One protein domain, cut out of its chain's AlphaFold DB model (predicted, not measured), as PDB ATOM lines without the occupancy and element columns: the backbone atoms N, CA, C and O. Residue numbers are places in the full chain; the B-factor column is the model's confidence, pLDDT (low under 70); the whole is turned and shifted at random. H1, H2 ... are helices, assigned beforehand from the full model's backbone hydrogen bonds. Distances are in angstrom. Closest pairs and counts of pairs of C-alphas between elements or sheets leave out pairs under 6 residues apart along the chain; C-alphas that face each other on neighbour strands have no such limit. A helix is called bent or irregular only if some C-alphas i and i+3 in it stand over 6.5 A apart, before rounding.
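Overview. This is residues 314 to 450 of the 451 residues of an uncharacterized protein of Pseudomonas sp. (UniProt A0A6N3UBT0). One very long, kinked helix, H1, makes the longest axis, and a helical hairpin of H2 and H3 crosses it with its closed end, while the short H4 caps the hairpin's open end. Residues 314 to 334 of H1 stick out free, and beyond its other end residues 376 to 395 fold back to H2. The printed part has 137 residues with four named helices, H1 to H4 in chain order, and no named strand: all helix. It is extended, with a radius of gyration of the C-alphas of 24.6 A and spans of 98 by 32 by 20 A.

Arrangement. H1, residues 314 to 375, has a kink of 42 degrees near residue 331. With residues 343 to 354 alone it touches H2, residues 396 to 413, opposite ways at a steep tilt of 59 degrees; the closest C-alphas, of Thr 347 and Leu 409, are 7.0 A apart. H1 also touches H3, residues 417 to 435, at a steep tilt of 54 degrees, closest at the C-alphas of Arg 339 and His 417, 6.9 A. H2 and H3 form a hairpin at a shallow tilt of 34 degrees, only just short of steep, with the C-alphas of Ala 408 and Ser 423 closest at 5.3 A. H4, residues 443 to 449, touches H3, with the C-alphas of Ala 434 and Ser 445 closest at 4.7 A, and is apart from H1. H4 also touches H2, closest at the C-alphas of Val 398 and Leu 448, 5.8 A. Every O i to N i+4 pair is within hydrogen-bond range in H3 and H4, against 50 of 58 in H1 and 12 of 14 in H2.

Along the chain. H1 begins at C-alpha 314 (68.535, 108.908, 128.158) and is 87.3 A long; H2 is 28.0 A, H3 26.2 A and H4 10.0 A, ending at C-alpha 449 (117.737, 109.312, 158.802). H1 and H2 are irregular: C-alphas 314 and 317, and C-alphas 410 and 413, are 7.6 A apart.

Size, cuts and confidence. The C-alphas of Ala 314 and Val 382, the two farthest apart, are 98.5 A apart. The printed part has no cut; the link from H1 to H2 is long. The mean pLDDT of the printed part is 78.6, with 16 residues under 70, among them 343 to 347.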
ATOM      1  N   ALA A 314      69.282 107.688 127.882       84.44
ATOM      2  CA  ALA A 314      68.535 108.908 128.158       84.44
ATOM      3  C   ALA A 314      69.397 110.007 128.809       84.44
ATOM      4  O   ALA A 314      69.072 111.176 128.653       84.44
ATOM      5  N   GLY A 315      70.480 109.648 129.509       83.19
ATOM      6  CA  GLY A 315      71.400 110.606 130.134       83.19
ATOM      7  C   GLY A 315      72.616 110.963 129.277       83.19
ATOM      8  O   GLY A 315      73.472 111.714 129.730       83.19
ATOM      9  N   LEU A 316      72.742 110.421 128.057       86.19
ATOM     10  CA  LEU A 316      73.947 110.567 127.228       86.19
ATOM     11  C   LEU A 316      74.341 112.033 126.987       86.19
ATOM     12  O   LEU A 316      75.530 112.357 126.994       86.19
ATOM     13  N   GLU A 317      73.356 112.908 126.784       86.44
ATOM     14  CA  GLU A 317      73.599 114.335 126.559       86.44
ATOM     15  C   GLU A 317      74.254 115.008 127.776       86.44
ATOM     16  O   GLU A 317      75.193 115.786 127.597       86.44
ATOM     17  N   ASP A 318      73.864 114.639 129.002       86.94
ATOM     18  CA  ASP A 318      74.429 115.189 130.242       86.94
ATOM     19  C   ASP A 318      75.909 114.804 130.421       86.94
ATOM     20  O   ASP A 318      76.756 115.651 130.730       86.94
ATOM     21  N   PHE A 319      76.260 113.541 130.140       86.75
ATOM     22  CA  PHE A 319      77.655 113.075 130.178       86.75
ATOM     23  C   PHE A 319      78.534 113.811 129.155       86.75
ATOM     24  O   PHE A 319      79.671 114.183 129.464       86.75
ATOM     25  N   LEU A 320      78.025 114.033 127.939       87.00
ATOM     26  CA  LEU A 320      78.757 114.740 126.882       87.00
ATOM     27  C   LEU A 320      78.926 116.229 127.202       87.00
ATOM     28  O   LEU A 320      80.014 116.776 126.993       87.00
ATOM     29  N   ALA A 321      77.893 116.873 127.745       84.94
ATOM     30  CA  ALA A 321      77.961 118.260 128.189       84.94
ATOM     31  C   ALA A 321      79.010 118.442 129.299       84.94
ATOM     32  O   ALA A 321      79.833 119.359 129.240       84.94
ATOM     33  N   HIS A 322      79.055 117.523 130.268       84.75
ATOM     34  CA  HIS A 322      80.055 117.568 131.331       84.75
ATOM     35  C   HIS A 322      81.485 117.345 130.816       84.75
ATOM     36  O   HIS A 322      82.409 118.045 131.234       84.75
ATOM     37  N   LEU A 323      81.682 116.427 129.861       83.94
ATOM     38  CA  LEU A 323      82.982 116.239 129.211       83.94
ATOM     39  C   LEU A 323      83.461 117.526 128.519       83.94
ATOM     40  O   LEU A 323      84.628 117.899 128.657       83.94
ATOM     41  N   GLN A 324      82.567 118.222 127.811       82.69
ATOM     42  CA  GLN A 324      82.900 119.497 127.174       82.69
ATOM     43  C   GLN A 324      83.281 120.575 128.198       82.69
ATOM     44  O   GLN A 324      84.246 121.309 127.969       82.69
ATOM     45  N   ALA A 325      82.578 120.653 129.331       81.19
ATOM     46  CA  ALA A 325      82.910 121.580 130.413       81.19
ATOM     47  C   ALA A 325      84.303 121.293 131.007       81.19
ATOM     48  O   ALA A 325      85.129 122.200 131.129       81.19
ATOM     49  N   LEU A 326      84.617 120.019 131.283       78.69
ATOM     50  CA  LEU A 326      85.934 119.602 131.786       78.69
ATOM     51  C   LEU A 326      87.075 119.991 130.837       78.69
ATOM     52  O   LEU A 326      88.117 120.471 131.287       78.69
ATOM     53  N   GLN A 327      86.874 119.800 129.530       76.88
ATOM     54  CA  GLN A 327      87.876 120.115 128.512       76.88
ATOM     55  C   GLN A 327      88.099 121.622 128.336       76.88
ATOM     56  O   GLN A 327      89.222 122.034 128.043       76.88
ATOM     57  N   ARG A 328      87.054 122.440 128.504       73.62
ATOM     58  CA  ARG A 328      87.125 123.890 128.276       73.62
ATOM     59  C   ARG A 328      87.578 124.690 129.493       73.62
ATOM     60  O   ARG A 328      88.359 125.619 129.324       73.62
ATOM     61  N   GLU A 329      87.099 124.356 130.689       66.38
ATOM     62  CA  GLU A 329      87.202 125.263 131.844       66.38
ATOM     63  C   GLU A 329      88.154 124.766 132.942       66.38
ATOM     64  O   GLU A 329      88.847 125.571 133.560       66.38
ATOM     65  N   GLY A 330      88.230 123.454 133.189       62.81
ATOM     66  CA  GLY A 330      88.911 122.922 134.379       62.81
ATOM     67  C   GLY A 330      90.295 122.327 134.127       62.81
ATOM     68  O   GLY A 330      91.241 122.591 134.869       62.81
ATOM     69  N   LEU A 331      90.435 121.505 133.085       70.50
ATOM     70  CA  LEU A 331      91.632 120.682 132.907       70.50
ATOM     71  C   LEU A 331      92.898 121.482 132.529       70.50
ATOM     72  O   LEU A 331      93.943 121.220 133.125       70.50
ATOM     73  N   PRO A 332      92.851 122.481 131.620       68.56
ATOM     74  CA  PRO A 332      94.061 123.200 131.210       68.56
ATOM     75  C   PRO A 332      94.726 123.975 132.358       68.56
ATOM     76  O   PRO A 332      95.940 123.904 132.535       68.56
ATOM     77  N   ALA A 333      93.935 124.669 133.183       69.56
ATOM     78  CA  ALA A 333      94.449 125.464 134.299       69.56
ATOM     79  C   ALA A 333      95.014 124.591 135.436       69.56
ATOM     80  O   ALA A 333      96.052 124.919 136.013       69.56
ATOM     81  N   LEU A 334      94.363 123.461 135.742       71.00
ATOM     82  CA  LEU A 334      94.834 122.518 136.764       71.00
ATOM     83  C   LEU A 334      96.145 121.832 136.357       71.00
ATOM     84  O   LEU A 334      97.022 121.645 137.200       71.00
ATOM     85  N   VAL A 335      96.308 121.505 135.070       70.38
ATOM     86  CA  VAL A 335      97.560 120.947 134.535       70.38
ATOM     87  C   VAL A 335      98.708 121.950 134.667       70.38
ATOM     88  O   VAL A 335      99.794 121.570 135.103       70.38
ATOM     89  N   GLU A 336      98.479 123.234 134.378       72.12
ATOM     90  CA  GLU A 336      99.505 124.271 134.555       72.12
ATOM     91  C   GLU A 336      99.881 124.494 136.030       72.12
ATOM     92  O   GLU A 336     101.065 124.515 136.372       72.12
ATOM     93  N   GLN A 337      98.905 124.551 136.944       72.62
ATOM     94  CA  GLN A 337      99.197 124.648 138.384       72.62
ATOM     95  C   GLN A 337      99.977 123.435 138.911       72.62
ATOM     96  O   GLN A 337     100.867 123.577 139.759       72.62
ATOM     97  N   PHE A 338      99.660 122.235 138.419       74.75
ATOM     98  CA  PHE A 338     100.394 121.018 138.755       74.75
ATOM     99  C   PHE A 338     101.846 121.090 138.271       74.75
ATOM    100  O   PHE A 338     102.764 120.841 139.058       74.75
ATOM    101  N   ARG A 339     102.063 121.512 137.017       71.38
ATOM    102  CA  ARG A 339     103.403 121.735 136.450       71.38
ATOM    103  C   ARG A 339     104.209 122.721 137.291       71.38
ATOM    104  O   ARG A 339     105.359 122.432 137.627       71.38
ATOM    105  N   GLU A 340     103.618 123.845 137.695       73.81
ATOM    106  CA  GLU A 340     104.319 124.854 138.495       73.81
ATOM    107  C   GLU A 340     104.712 124.325 139.886       73.81
ATOM    108  O   GLU A 340     105.871 124.455 140.296       73.81
ATOM    109  N   ARG A 341     103.789 123.665 140.604       72.12
ATOM    110  CA  ARG A 341     104.079 123.085 141.930       72.12
ATOM    111  C   ARG A 341     105.164 122.010 141.869       72.12
ATOM    112  O   ARG A 341     106.056 121.997 142.727       72.12
ATOM    113  N   LEU A 342     105.118 121.149 140.852       73.50
ATOM    114  CA  LEU A 342     106.104 120.092 140.619       73.50
ATOM    115  C   LEU A 342     107.503 120.674 140.358       73.50
ATOM    116  O   LEU A 342     108.502 120.224 140.935       73.50
ATOM    117  N   ASN A 343     107.564 121.720 139.530       67.75
ATOM    118  CA  ASN A 343     108.806 122.374 139.133       67.75
ATOM    119  C   ASN A 343     109.441 123.171 140.274       67.75
ATOM    120  O   ASN A 343     110.642 123.047 140.523       67.75
ATOM    121  N   ARG A 344     108.650 123.986 140.977       66.25
ATOM    122  CA  ARG A 344     109.184 125.017 141.872       66.25
ATOM    123  C   ARG A 344     109.417 124.524 143.297       66.25
ATOM    124  O   ARG A 344     110.462 124.817 143.867       66.25
ATOM    125  N   HIS A 345     108.488 123.759 143.874       65.25
ATOM    126  CA  HIS A 345     108.512 123.460 145.312       65.25
ATOM    127  C   HIS A 345     109.082 122.078 145.654       65.25
ATOM    128  O   HIS A 345     109.924 121.970 146.547       65.25
ATOM    129  N   ALA A 346     108.676 121.023 144.944       67.25
ATOM    130  CA  ALA A 346     109.094 119.654 145.275       67.25
ATOM    131  C   ALA A 346     110.587 119.415 144.987       67.25
ATOM    132  O   ALA A 346     111.326 118.850 145.793       67.25
ATOM    133  N   THR A 347     111.055 119.928 143.852       68.88
ATOM    134  CA  THR A 347     112.423 119.711 143.370       68.88
ATOM    135  C   THR A 347     113.462 120.489 144.176       68.88
ATOM    136  O   THR A 347     114.508 119.948 144.534       68.88
ATOM    137  N   GLN A 348     113.163 121.748 144.516       73.69
ATOM    138  CA  GLN A 348     114.048 122.566 145.349       73.69
ATOM    139  C   GLN A 348     114.239 121.952 146.738       73.69
ATOM    140  O   GLN A 348     115.351 121.967 147.265       73.69
ATOM    141  N   SER A 349     113.182 121.385 147.321       75.69
ATOM    142  CA  SER A 349     113.245 120.736 148.632       75.69
ATOM    143  C   SER A 349     114.135 119.490 148.617       75.69
ATOM    144  O   SER A 349     115.007 119.357 149.476       75.69
ATOM    145  N   LEU A 350     114.011 118.620 147.607       76.81
ATOM    146  CA  LEU A 350     114.873 117.436 147.481       76.81
ATOM    147  C   LEU A 350     116.336 117.787 147.184       76.81
ATOM    148  O   LEU A 350     117.241 117.167 147.743       76.81
ATOM    149  N   ALA A 351     116.581 118.808 146.357       79.50
ATOM    150  CA  ALA A 351     117.936 119.287 146.094       79.50
ATOM    151  C   ALA A 351     118.601 119.827 147.374       79.50
ATOM    152  O   ALA A 351     119.773 119.544 147.623       79.50
ATOM    153  N   ARG A 352     117.846 120.542 148.226       81.44
ATOM    154  CA  ARG A 352     118.331 120.986 149.545       81.44
ATOM    155  C   ARG A 352     118.675 119.809 150.456       81.44
ATOM    156  O   ARG A 352     119.731 119.850 151.079       81.44
ATOM    157  N   ILE A 353     117.832 118.774 150.514       80.56
ATOM    158  CA  ILE A 353     118.096 117.570 151.324       80.56
ATOM    159  C   ILE A 353     119.390 116.890 150.865       80.56
ATOM    160  O   ILE A 353     120.260 116.627 151.693       80.56
ATOM    161  N   ARG A 354     119.562 116.670 149.554       82.00
ATOM    162  CA  ARG A 354     120.788 116.069 149.004       82.00
ATOM    163  C   ARG A 354     122.031 116.870 149.392       82.00
ATOM    164  O   ARG A 354     122.978 116.301 149.923       82.00
ATOM    165  N   ASN A 355     122.012 118.182 149.159       83.88
ATOM    166  CA  ASN A 355     123.170 119.031 149.429       83.88
ATOM    167  C   ASN A 355     123.494 119.093 150.933       83.88
ATOM    168  O   ASN A 355     124.664 119.106 151.304       83.88
ATOM    169  N   LYS A 356     122.477 119.095 151.808       82.50
ATOM    170  CA  LYS A 356     122.662 119.032 153.266       82.50
ATOM    171  C   LYS A 356     123.339 117.719 153.678       82.50
ATOM    172  O   LYS A 356     124.316 117.766 154.416       82.50
ATOM    173  N   LEU A 357     122.878 116.573 153.166       79.88
ATOM    174  CA  LEU A 357     123.472 115.259 153.453       79.88
ATOM    175  C   LEU A 357     124.938 115.166 153.003       79.88
ATOM    176  O   LEU A 357     125.775 114.618 153.718       79.88
ATOM    177  N   GLU A 358     125.266 115.700 151.825       81.50
ATOM    178  CA  GLU A 358     126.649 115.723 151.335       81.50
ATOM    179  C   GLU A 358     127.551 116.624 152.184       81.50
ATOM    180  O   GLU A 358     128.668 116.214 152.507       81.50
ATOM    181  N   ALA A 359     127.052 117.793 152.600       83.75
ATOM    182  CA  ALA A 359     127.785 118.733 153.444       83.75
ATOM    183  C   ALA A 359     128.072 118.172 154.849       83.75
ATOM    184  O   ALA A 359     129.213 118.230 155.300       83.75
ATOM    185  N   GLU A 360     127.079 117.575 155.522       83.19
ATOM    186  CA  GLU A 360     127.276 116.939 156.839       83.19
ATOM    187  C   GLU A 360     128.306 115.800 156.749       83.19
ATOM    188  O   GLU A 360     129.211 115.686 157.579       83.19
ATOM    189  N   ARG A 361     128.246 114.991 155.679       82.25
ATOM    190  CA  ARG A 361     129.240 113.939 155.422       82.25
ATOM    191  C   ARG A 361     130.648 114.513 155.274       82.25
ATOM    192  O   ARG A 361     131.600 113.957 155.823       82.25
ATOM    193  N   GLU A 362     130.801 115.574 154.491       84.62
ATOM    194  CA  GLU A 362     132.097 116.214 154.265       84.62
ATOM    195  C   GLU A 362     132.660 116.801 155.565       84.62
ATOM    196  O   GLU A 362     133.822 116.558 155.887       84.62
ATOM    197  N   GLN A 363     131.810 117.421 156.385       85.69
ATOM    198  CA  GLN A 363     132.178 117.933 157.705       85.69
ATOM    199  C   GLN A 363     132.630 116.824 158.673       85.69
ATOM    200  O   GLN A 363     133.594 117.008 159.423       85.69
ATOM    201  N   ILE A 364     131.977 115.651 158.662       82.75
ATOM    202  CA  ILE A 364     132.416 114.479 159.443       82.75
ATOM    203  C   ILE A 364     133.810 114.031 158.991       82.75
ATOM    204  O   ILE A 364     134.691 113.801 159.824       82.75
ATOM    205  N   LEU A 365     134.035 113.922 157.678       85.31
ATOM    206  CA  LEU A 365     135.329 113.520 157.124       85.31
ATOM    207  C   LEU A 365     136.432 114.533 157.454       85.31
ATOM    208  O   LEU A 365     137.537 114.123 157.814       85.31
ATOM    209  N   GLU A 366     136.135 115.830 157.385       85.12
ATOM    210  CA  GLU A 366     137.061 116.904 157.750       85.12
ATOM    211  C   GLU A 366     137.435 116.832 159.238       85.12
ATOM    212  O   GLU A 366     138.619 116.812 159.576       85.12
ATOM    213  N   ARG A 367     136.456 116.651 160.137       84.88
ATOM    214  CA  ARG A 367     136.706 116.432 161.575       84.88
ATOM    215  C   ARG A 367     137.579 115.209 161.843       84.88
ATOM    216  O   ARG A 367     138.498 115.286 162.660       84.88
ATOM    217  N   ILE A 368     137.339 114.092 161.151       84.88
ATOM    218  CA  ILE A 368     138.192 112.895 161.247       84.88
ATOM    219  C   ILE A 368     139.624 113.226 160.810       84.88
ATOM    220  O   ILE A 368     140.578 112.771 161.444       84.88
ATOM    221  N   GLN A 369     139.806 114.032 159.760       84.81
ATOM    222  CA  GLN A 369     141.132 114.488 159.338       84.81
ATOM    223  C   GLN A 369     141.795 115.391 160.383       84.81
ATOM    224  O   GLN A 369     142.975 115.191 160.673       84.81
ATOM    225  N   THR A 370     141.056 116.316 161.004       84.25
ATOM    226  CA  THR A 370     141.571 117.150 162.100       84.25
ATOM    227  C   THR A 370     142.037 116.291 163.276       84.25
ATOM    228  O   THR A 370     143.154 116.467 163.761       84.25
ATOM    229  N   ILE A 371     141.236 115.305 163.698       83.25
ATOM    230  CA  ILE A 371     141.611 114.378 164.776       83.25
ATOM    231  C   ILE A 371     142.840 113.556 164.369       83.25
ATOM    232  O   ILE A 371     143.779 113.424 165.149       83.25
ATOM    233  N   ASN A 372     142.893 113.061 163.131       85.75
ATOM    234  CA  ASN A 372     144.052 112.335 162.610       85.75
ATOM    235  C   ASN A 372     145.330 113.184 162.573       85.75
ATOM    236  O   ASN A 372     146.420 112.653 162.789       85.75
ATOM    237  N   ALA A 373     145.221 114.491 162.328       83.44
ATOM    238  CA  ALA A 373     146.355 115.408 162.401       83.44
ATOM    239  C   ALA A 373     146.889 115.545 163.838       83.44
ATOM    240  O   ALA A 373     148.102 115.634 164.028       83.44
ATOM    241  N   VAL A 374     146.006 115.502 164.845       81.75
ATOM    242  CA  VAL A 374     146.395 115.469 166.265       81.75
ATOM    243  C   VAL A 374     147.008 114.115 166.635       81.75
ATOM    244  O   VAL A 374     148.103 114.088 167.189       81.75
ATOM    245  N   LEU A 375     146.370 112.998 166.266       80.31
ATOM    246  CA  LEU A 375     146.853 111.640 166.561       80.31
ATOM    247  C   LEU A 375     148.231 111.344 165.948       80.31
ATOM    248  O   LEU A 375     149.006 110.579 166.517       80.31
ATOM    249  N   ARG A 376     148.573 111.988 164.825       82.06
ATOM    250  CA  ARG A 376     149.914 111.946 164.215       82.06
ATOM    251  C   ARG A 376     151.027 112.513 165.094       82.06
ATOM    252  O   ARG A 376     152.178 112.142 164.895       82.06
ATOM    253  N   ARG A 377     150.708 113.429 166.015       79.44
ATOM    254  CA  ARG A 377     151.685 114.095 166.898       79.44
ATOM    255  C   ARG A 377     151.968 113.309 168.178       79.44
ATOM    256  O   ARG A 377     152.936 113.611 168.865       79.44
ATOM    257  N   THR A 378     151.132 112.330 168.503       68.00
ATOM    258  CA  THR A 378     151.269 111.462 169.675       68.00
ATOM    259  C   THR A 378     151.807 110.105 169.249       68.00
ATOM    260  O   THR A 378     151.139 109.366 168.524       68.00
ATOM    261  N   GLU A 379     153.021 109.776 169.684       74.19
ATOM    262  CA  GLU A 379     153.645 108.492 169.379       74.19
ATOM    263  C   GLU A 379     152.979 107.373 170.193       74.19
ATOM    264  O   GLU A 379     152.858 107.466 171.414       74.19
ATOM    265  N   PHE A 380     152.511 106.323 169.513       72.88
ATOM    266  CA  PHE A 380     151.890 105.164 170.171       72.88
ATOM    267  C   PHE A 380     152.906 104.028 170.374       72.88
ATOM    268  O   PHE A 380     152.912 103.365 171.410       72.88
ATOM    269  N   LYS A 381     153.792 103.828 169.385       64.38
ATOM    270  CA  LYS A 381     155.003 102.988 169.425       64.38
ATOM    271  C   LYS A 381     156.062 103.607 168.520       64.38
ATOM    272  O   LYS A 381     155.682 104.267 167.554       64.38
ATOM    273  N   VAL A 382     157.336 103.313 168.784       63.31
ATOM    274  CA  VAL A 382     158.494 103.824 168.031       63.31
ATOM    275  C   VAL A 382     158.253 103.719 166.521       63.31
ATOM    276  O   VAL A 382     158.166 102.619 165.973       63.31
ATOM    277  N   GLY A 383     158.086 104.874 165.872       70.75
ATOM    278  CA  GLY A 383     157.844 104.984 164.428       70.75
ATOM    279  C   GLY A 383     156.391 104.821 163.949       70.75
ATOM    280  O   GLY A 383     156.175 104.684 162.744       70.75
ATOM    281  N   SER A 384     155.378 104.842 164.828       75.31
ATOM    282  CA  SER A 384     153.960 104.670 164.448       75.31
ATOM    283  C   SER A 384     152.979 105.614 165.166       75.31
ATOM    284  O   SER A 384     153.165 105.972 166.331       75.31
ATOM    285  N   HIS A 385     151.890 105.973 164.468       78.06
ATOM    286  CA  HIS A 385     150.769 106.772 164.983       78.06
ATOM    287  C   HIS A 385     149.419 106.095 164.710       78.06
ATOM    288  O   HIS A 385     149.266 105.363 163.727       78.06
ATOM    289  N   LEU A 386     148.425 106.365 165.560       81.38
ATOM    290  CA  LEU A 386     147.046 105.925 165.341       81.38
ATOM    291  C   LEU A 386     146.359 106.796 164.276       81.38
ATOM    292  O   LEU A 386     146.591 108.002 164.195       81.38
ATOM    293  N   ARG A 387     145.486 106.182 163.470       80.88
ATOM    294  CA  ARG A 387     144.646 106.862 162.474       80.88
ATOM    295  C   ARG A 387     143.222 106.318 162.545       80.88
ATOM    296  O   ARG A 387     143.005 105.123 162.367       80.88
ATOM    297  N   LEU A 388     142.254 107.205 162.734       83.19
ATOM    298  CA  LEU A 388     140.840 106.940 162.511       83.19
ATOM    299  C   LEU A 388     140.583 106.771 161.009       83.19
ATOM    300  O   LEU A 388     140.852 107.671 160.206       83.19
ATOM    301  N   GLY A 389     140.066 105.604 160.632       77.44
ATOM    302  CA  GLY A 389     139.503 105.355 159.310       77.44
ATOM    303  C   GLY A 389     138.007 105.650 159.307       77.44
ATOM    304  O   GLY A 389     137.321 105.337 160.275       77.44
ATOM    305  N   SER A 390     137.491 106.218 158.221       80.12
ATOM    306  CA  SER A 390     136.055 106.234 157.950       80.12
ATOM    307  C   SER A 390     135.715 105.123 156.959       80.12
ATOM    308  O   SER A 390     136.401 104.935 155.952       80.12
ATOM    309  N   ARG A 391     134.649 104.372 157.241       78.00
ATOM    310  CA  ARG A 391     134.075 103.402 156.309       78.00
ATOM    311  C   ARG A 391     132.619 103.764 156.079       78.00
ATOM    312  O   ARG A 391     131.877 103.969 157.027       78.00
ATOM    313  N   ARG A 392     132.227 103.828 154.811       74.06
ATOM    314  CA  ARG A 392     130.836 104.044 154.426       74.06
ATOM    315  C   ARG A 392     130.072 102.728 154.523       74.06
ATOM    316  O   ARG A 392     130.438 101.769 153.838       74.06
ATOM    317  N   GLU A 393     129.026 102.694 155.338       77.44
ATOM    318  CA  GLU A 393     128.109 101.558 155.379       77.44
ATOM    319  C   GLU A 393     127.244 101.544 154.108       77.44
ATOM    320  O   GLU A 393     126.795 102.579 153.615       77.44
ATOM    321  N   GLN A 394     127.086 100.364 153.506       78.50
ATOM    322  CA  GLN A 394     126.385 100.177 152.231       78.50
ATOM    323  C   GLN A 394     125.090  99.401 152.459       78.50
ATOM    324  O   GLN A 394     124.956  98.250 152.046       78.50
ATOM    325  N   TYR A 395     124.134 100.016 153.152       83.75
ATOM    326  CA  TYR A 395     122.822  99.405 153.334       83.75
ATOM    327  C   TYR A 395     121.999  99.468 152.037       83.75
ATOM    328  O   TYR A 395     121.889 100.547 151.444       83.75
ATOM    329  N   PRO A 396     121.368  98.358 151.602       83.19
ATOM    330  CA  PRO A 396     120.592  98.323 150.361       83.19
ATOM    331  C   PRO A 396     119.491  99.388 150.274       83.19
ATOM    332  O   PRO A 396     119.344 100.010 149.226       83.19
ATOM    333  N   HIS A 397     118.760  99.652 151.364       81.31
ATOM    334  CA  HIS A 397     117.690 100.660 151.390       81.31
ATOM    335  C   HIS A 397     118.223 102.099 151.295       81.31
ATOM    336  O   HIS A 397     117.601 102.935 150.644       81.31
ATOM    337  N   VAL A 398     119.403 102.387 151.859       82.75
ATOM    338  CA  VAL A 398     120.061 103.702 151.729       82.75
ATOM    339  C   VAL A 398     120.579 103.905 150.304       82.75
ATOM    340  O   VAL A 398     120.404 104.977 149.723       82.75
ATOM    341  N   LEU A 399     121.169 102.869 149.694       83.12
ATOM    342  CA  LEU A 399     121.573 102.907 148.285       83.12
ATOM    343  C   LEU A 399     120.367 103.067 147.353       83.12
ATOM    344  O   LEU A 399     120.443 103.803 146.370       83.12
ATOM    345  N   ASP A 400     119.247 102.410 147.654       84.50
ATOM    346  CA  ASP A 400     118.011 102.549 146.889       84.50
ATOM    347  C   ASP A 400     117.431 103.962 146.979       84.50
ATOM    348  O   ASP A 400     117.141 104.571 145.947       84.50
ATOM    349  N   PHE A 401     117.366 104.526 148.188       86.62
ATOM    350  CA  PHE A 401     116.960 105.912 148.397       86.62
ATOM    351  C   PHE A 401     117.849 106.884 147.617       86.62
ATOM    352  O   PHE A 401     117.334 107.738 146.901       86.62
ATOM    353  N   GLN A 402     119.175 106.729 147.675       82.06
ATOM    354  CA  GLN A 402     120.089 107.593 146.927       82.06
ATOM    355  C   GLN A 402     119.927 107.458 145.411       82.06
ATOM    356  O   GLN A 402     119.954 108.466 144.706       82.06
ATOM    357  N   ARG A 403     119.723 106.240 144.890       85.44
ATOM    358  CA  ARG A 403     119.434 106.036 143.461       85.44
ATOM    359  C   ARG A 403     118.137 106.729 143.052       85.44
ATOM    360  O   ARG A 403     118.132 107.426 142.040       85.44
ATOM    361  N   LYS A 404     117.067 106.580 143.836       85.94
ATOM    362  CA  LYS A 404     115.763 107.211 143.572       85.94
ATOM    363  C   LYS A 404     115.824 108.731 143.689       85.94
ATOM    364  O   LYS A 404     115.334 109.422 142.802       85.94
ATOM    365  N   LEU A 405     116.507 109.255 144.706       84.94
ATOM    366  CA  LEU A 405     116.745 110.688 144.878       84.94
ATOM    367  C   LEU A 405     117.530 111.267 143.691       84.94
ATOM    368  O   LEU A 405     117.144 112.295 143.141       84.94
ATOM    369  N   ASN A 406     118.585 110.582 143.244       82.94
ATOM    370  CA  ASN A 406     119.365 111.008 142.081       82.94
ATOM    371  C   ASN A 406     118.566 110.932 140.777       82.94
ATOM    372  O   ASN A 406     118.695 111.826 139.947       82.94
ATOM    373  N   ARG A 407     117.716 109.914 140.604       82.88
ATOM    374  CA  ARG A 407     116.816 109.798 139.449       82.88
ATOM    375  C   ARG A 407     115.778 110.921 139.423       82.88
ATOM    376  O   ARG A 407     115.601 111.558 138.392       82.88
ATOM    377  N   ALA A 408     115.146 111.216 140.557       82.69
ATOM    378  CA  ALA A 408     114.187 112.314 140.658       82.69
ATOM    379  C   ALA A 408     114.846 113.683 140.381       82.69
ATOM    380  O   ALA A 408     114.227 114.557 139.774       82.69
ATOM    381  N   LEU A 409     116.115 113.864 140.775       79.81
ATOM    382  CA  LEU A 409     116.887 115.086 140.522       79.81
ATOM    383  C   LEU A 409     117.533 115.151 139.123       79.81
ATOM    384  O   LEU A 409     117.857 116.244 138.669       79.81
ATOM    385  N   SER A 410     117.737 114.040 138.411       79.31
ATOM    386  CA  SER A 410     118.241 114.084 137.027       79.31
ATOM    387  C   SER A 410     117.151 114.463 136.024       79.31
ATOM    388  O   SER A 410     117.438 115.025 134.971       79.31
ATOM    389  N   GLN A 411     115.888 114.219 136.374       74.81
ATOM    390  CA  GLN A 411     114.718 114.468 135.530       74.81
ATOM    391  C   GLN A 411     114.149 115.895 135.659       74.81
ATOM    392  O   GLN A 411     113.056 116.171 135.171       74.81
ATOM    393  N   ILE A 412     114.873 116.822 136.300       69.50
ATOM    394  CA  ILE A 412     114.410 118.199 136.567       69.50
ATOM    395  C   ILE A 412     114.111 118.979 135.283       69.50
ATOM    396  O   ILE A 412     113.170 119.769 135.266       69.50
ATOM    397  N   ASN A 413     114.884 118.735 134.225       66.38
ATOM    398  CA  ASN A 413     114.763 119.427 132.938       66.38
ATOM    399  C   ASN A 413     113.972 118.613 131.893       66.38
ATOM    400  O   ASN A 413     114.049 118.930 130.711       66.38
ATOM    401  N   SER A 414     113.276 117.540 132.294       70.06
ATOM    402  CA  SER A 414     112.441 116.747 131.380       70.06
ATOM    403  C   SER A 414     111.034 117.342 131.256       70.06
ATOM    404  O   SER A 414     110.423 117.688 132.271       70.06
ATOM    405  N   ASP A 415     110.506 117.376 130.030       66.75
ATOM    406  CA  ASP A 415     109.118 117.758 129.715       66.75
ATOM    407  C   ASP A 415     108.099 116.647 130.065       66.75
ATOM    408  O   ASP A 415     106.883 116.835 129.987       66.75
ATOM    409  N   GLU A 416     108.570 115.477 130.513       74.44
ATOM    410  CA  GLU A 416     107.724 114.367 130.964       74.44
ATOM    411  C   GLU A 416     107.276 114.549 132.425       74.44
ATOM    412  O   GLU A 416     107.781 113.918 133.359       74.44
ATOM    413  N   HIS A 417     106.287 115.421 132.634       72.94
ATOM    414  CA  HIS A 417     105.787 115.761 133.972       72.94
ATOM    415  C   HIS A 417     105.206 114.568 134.757       72.94
ATOM    416  O   HIS A 417     105.385 114.501 135.972       72.94
ATOM    417  N   GLU A 418     104.553 113.616 134.082       73.88
ATOM    418  CA  GLU A 418     103.940 112.435 134.716       73.88
ATOM    419  C   GLU A 418     105.000 111.467 135.267       73.88
ATOM    420  O   GLU A 418     104.990 111.110 136.445       73.88
ATOM    421  N   LEU A 419     105.990 111.110 134.442       74.62
ATOM    422  CA  LEU A 419     107.108 110.251 134.849       74.62
ATOM    423  C   LEU A 419     107.924 110.874 135.986       74.62
ATOM    424  O   LEU A 419     108.409 110.178 136.887       74.62
ATOM    425  N   ARG A 420     108.051 112.202 135.973       76.62
ATOM    426  CA  ARG A 420     108.702 112.947 137.045       76.62
ATOM    427  C   ARG A 420     107.892 112.938 138.338       76.62
ATOM    428  O   ARG A 420     108.483 112.757 139.401       76.62
ATOM    429  N   PHE A 421     106.573 113.118 138.276       80.50
ATOM    430  CA  PHE A 421     105.716 113.015 139.457       80.50
ATOM    431  C   PHE A 421     105.802 111.629 140.088       80.50
ATOM    432  O   PHE A 421     106.001 111.535 141.297       80.50
ATOM    433  N   GLN A 422     105.761 110.566 139.283       80.75
ATOM    434  CA  GLN A 422     105.932 109.197 139.775       80.75
ATOM    435  C   GLN A 422     107.281 109.022 140.486       80.75
ATOM    436  O   GLN A 422     107.326 108.564 141.627       80.75
ATOM    437  N   SER A 423     108.370 109.494 139.876       80.88
ATOM    438  CA  SER A 423     109.715 109.402 140.466       80.88
ATOM    439  C   SER A 423     109.853 110.216 141.764       80.88
ATOM    440  O   SER A 423     110.499 109.772 142.713       80.88
ATOM    441  N   LEU A 424     109.224 111.394 141.844       81.12
ATOM    442  CA  LEU A 424     109.151 112.195 143.071       81.12
ATOM    443  C   LEU A 424     108.314 111.503 144.153       81.12
ATOM    444  O   LEU A 424     108.735 111.454 145.309       81.12
ATOM    445  N   SER A 425     107.163 110.947 143.779       82.06
ATOM    446  CA  SER A 425     106.264 110.232 144.685       82.06
ATOM    447  C   SER A 425     106.949 109.025 145.320       82.06
ATOM    448  O   SER A 425     106.733 108.763 146.498       82.06
ATOM    449  N   GLU A 426     107.814 108.315 144.591       83.94
ATOM    450  CA  GLU A 426     108.599 107.207 145.147       83.94
ATOM    451  C   GLU A 426     109.574 107.664 146.243       83.94
ATOM    452  O   GLU A 426     109.705 107.001 147.273       83.94
ATOM    453  N   VAL A 427     110.258 108.797 146.046       83.94
ATOM    454  CA  VAL A 427     111.188 109.358 147.044       83.94
ATOM    455  C   VAL A 427     110.425 109.860 148.266       83.94
ATOM    456  O   VAL A 427     110.823 109.577 149.396       83.94
ATOM    457  N   VAL A 428     109.319 110.577 148.046       84.44
ATOM    458  CA  VAL A 428     108.457 111.070 149.127       84.44
ATOM    459  C   VAL A 428     107.877 109.905 149.917       84.44
ATOM    460  O   VAL A 428     107.933 109.951 151.134       84.44
ATOM    461  N   ALA A 429     107.429 108.826 149.270       85.25
ATOM    462  CA  ALA A 429     106.917 107.646 149.963       85.25
ATOM    463  C   ALA A 429     107.968 106.985 150.874       85.25
ATOM    464  O   ALA A 429     107.632 106.511 151.958       85.25
ATOM    465  N   ILE A 430     109.247 106.970 150.472       84.12
ATOM    466  CA  ILE A 430     110.333 106.467 151.330       84.12
ATOM    467  C   ILE A 430     110.542 107.389 152.536       84.12
ATOM    468  O   ILE A 430     110.663 106.896 153.656       84.12
ATOM    469  N   LEU A 431     110.574 108.708 152.321       83.81
ATOM    470  CA  LEU A 431     110.736 109.686 153.401       83.81
ATOM    471  C   LEU A 431     109.549 109.684 154.364       83.81
ATOM    472  O   LEU A 431     109.764 109.731 155.568       83.81
ATOM    473  N   ASP A 432     108.329 109.590 153.845       85.44
ATOM    474  CA  ASP A 432     107.090 109.549 154.624       85.44
ATOM    475  C   ASP A 432     107.024 108.266 155.461       85.44
ATOM    476  O   ASP A 432     106.768 108.300 156.662       85.44
ATOM    477  N   LYS A 433     107.416 107.124 154.877       83.75
ATOM    478  CA  LYS A 433     107.589 105.883 155.638       83.75
ATOM    479  C   LYS A 433     108.679 106.014 156.707       83.75
ATOM    480  O   LYS A 433     108.519 105.462 157.789       83.75
ATOM    481  N   ALA A 434     109.780 106.707 156.437       79.69
ATOM    482  CA  ALA A 434     110.852 106.867 157.417       79.69
ATOM    483  C   ALA A 434     110.508 107.869 158.534       79.69
ATOM    484  O   ALA A 434     111.008 107.724 159.646       79.69
ATOM    485  N   SER A 435     109.659 108.866 158.269       81.19
ATOM    486  CA  SER A 435     109.281 109.918 159.223       81.19
ATOM    487  C   SER A 435     107.981 109.637 159.982       81.19
ATOM    488  O   SER A 435     107.743 110.253 161.024       81.19
ATOM    489  N   ALA A 436     107.144 108.710 159.507       83.19
ATOM    490  CA  ALA A 436     105.882 108.372 160.153       83.19
ATOM    491  C   ALA A 436     106.087 107.795 161.566       83.19
ATOM    492  O   ALA A 436     106.936 106.934 161.808       83.19
ATOM    493  N   THR A 437     105.240 108.222 162.507       74.25
ATOM    494  CA  THR A 437     105.326 107.912 163.947       74.25
ATOM    495  C   THR A 437     105.356 106.413 164.263       74.25
ATOM    496  O   THR A 437     105.923 106.018 165.278       74.25
ATOM    497  N   GLY A 438     104.770 105.569 163.406       75.94
ATOM    498  CA  GLY A 438     104.747 104.110 163.574       75.94
ATOM    499  C   GLY A 438     105.984 103.371 163.048       75.94
ATOM    500  O   GLY A 438     106.221 102.230 163.439       75.94
ATOM    501  N   THR A 439     106.779 103.989 162.173       77.44
ATOM    502  CA  THR A 439     107.893 103.340 161.455       77.44
ATOM    503  C   THR A 439     109.243 104.013 161.688       77.44
ATOM    504  O   THR A 439     110.272 103.362 161.495       77.44
ATOM    505  N   ALA A 440     109.266 105.245 162.204       73.94
ATOM    506  CA  ALA A 440     110.479 106.019 162.473       73.94
ATOM    507  C   ALA A 440     111.497 105.319 163.398       73.94
ATOM    508  O   ALA A 440     112.699 105.509 163.244       73.94
ATOM    509  N   GLY A 441     111.043 104.463 164.321       73.06
ATOM    510  CA  GLY A 441     111.919 103.704 165.229       73.06
ATOM    511  C   GLY A 441     112.527 102.424 164.638       73.06
ATOM    512  O   GLY A 441     113.279 101.729 165.321       73.06
ATOM    513  N   THR A 442     112.192 102.060 163.398       82.50
ATOM    514  CA  THR A 442     112.733 100.848 162.762       82.50
ATOM    515  C   THR A 442     114.212 101.014 162.424       82.50
ATOM    516  O   THR A 442     114.649 102.094 162.035       82.50
ATOM    517  N   LEU A 443     114.985  99.923 162.492       76.75
ATOM    518  CA  LEU A 443     116.403  99.927 162.105       76.75
ATOM    519  C   LEU A 443     116.625 100.460 160.682       76.75
ATOM    520  O   LEU A 443     117.639 101.098 160.436       76.75
ATOM    521  N   GLU A 444     115.695 100.222 159.752       79.31
ATOM    522  CA  GLU A 444     115.767 100.776 158.391       79.31
ATOM    523  C   GLU A 444     115.559 102.293 158.354       79.31
ATOM    524  O   GLU A 444     116.264 102.983 157.624       79.31
ATOM    525  N   SER A 445     114.625 102.825 159.145       81.06
ATOM    526  CA  SER A 445     114.352 104.269 159.182       81.06
ATOM    527  C   SER A 445     115.455 105.023 159.921       81.06
ATOM    528  O   SER A 445     115.905 106.061 159.445       81.06
ATOM    529  N   LEU A 446     115.970 104.455 161.017       79.69
ATOM    530  CA  LEU A 446     117.115 104.997 161.750       79.69
ATOM    531  C   LEU A 446     118.372 105.041 160.875       79.69
ATOM    532  O   LEU A 446     118.993 106.087 160.768       79.69
ATOM    533  N   ARG A 447     118.694 103.951 160.164       81.50
ATOM    534  CA  ARG A 447     119.831 103.911 159.222       81.50
ATOM    535  C   ARG A 447     119.670 104.835 158.016       81.50
ATOM    536  O   ARG A 447     120.656 105.122 157.347       81.50
ATOM    537  N   LEU A 448     118.446 105.245 157.680       79.94
ATOM    538  CA  LEU A 448     118.193 106.187 156.590       79.94
ATOM    539  C   LEU A 448     118.305 107.647 157.051       79.94
ATOM    540  O   LEU A 448     118.802 108.480 156.292       79.94
ATOM    541  N   LEU A 449     117.814 107.954 158.255       75.50
ATOM    542  CA  LEU A 449     117.737 109.312 158.802       75.50
ATOM    543  C   LEU A 449     118.971 109.725 159.617       75.50
ATOM    544  O   LEU A 449     119.245 110.919 159.706       75.50
ATOM    545  N   ASP A 450     119.720 108.761 160.152       67.25
ATOM    546  CA  ASP A 450     121.001 108.947 160.845       67.25
ATOM    547  C   ASP A 450     122.031 107.911 160.321       67.25
ATOM    548  O   ASP A 450     122.309 106.911 160.992       67.25
TER     549      ASP A 450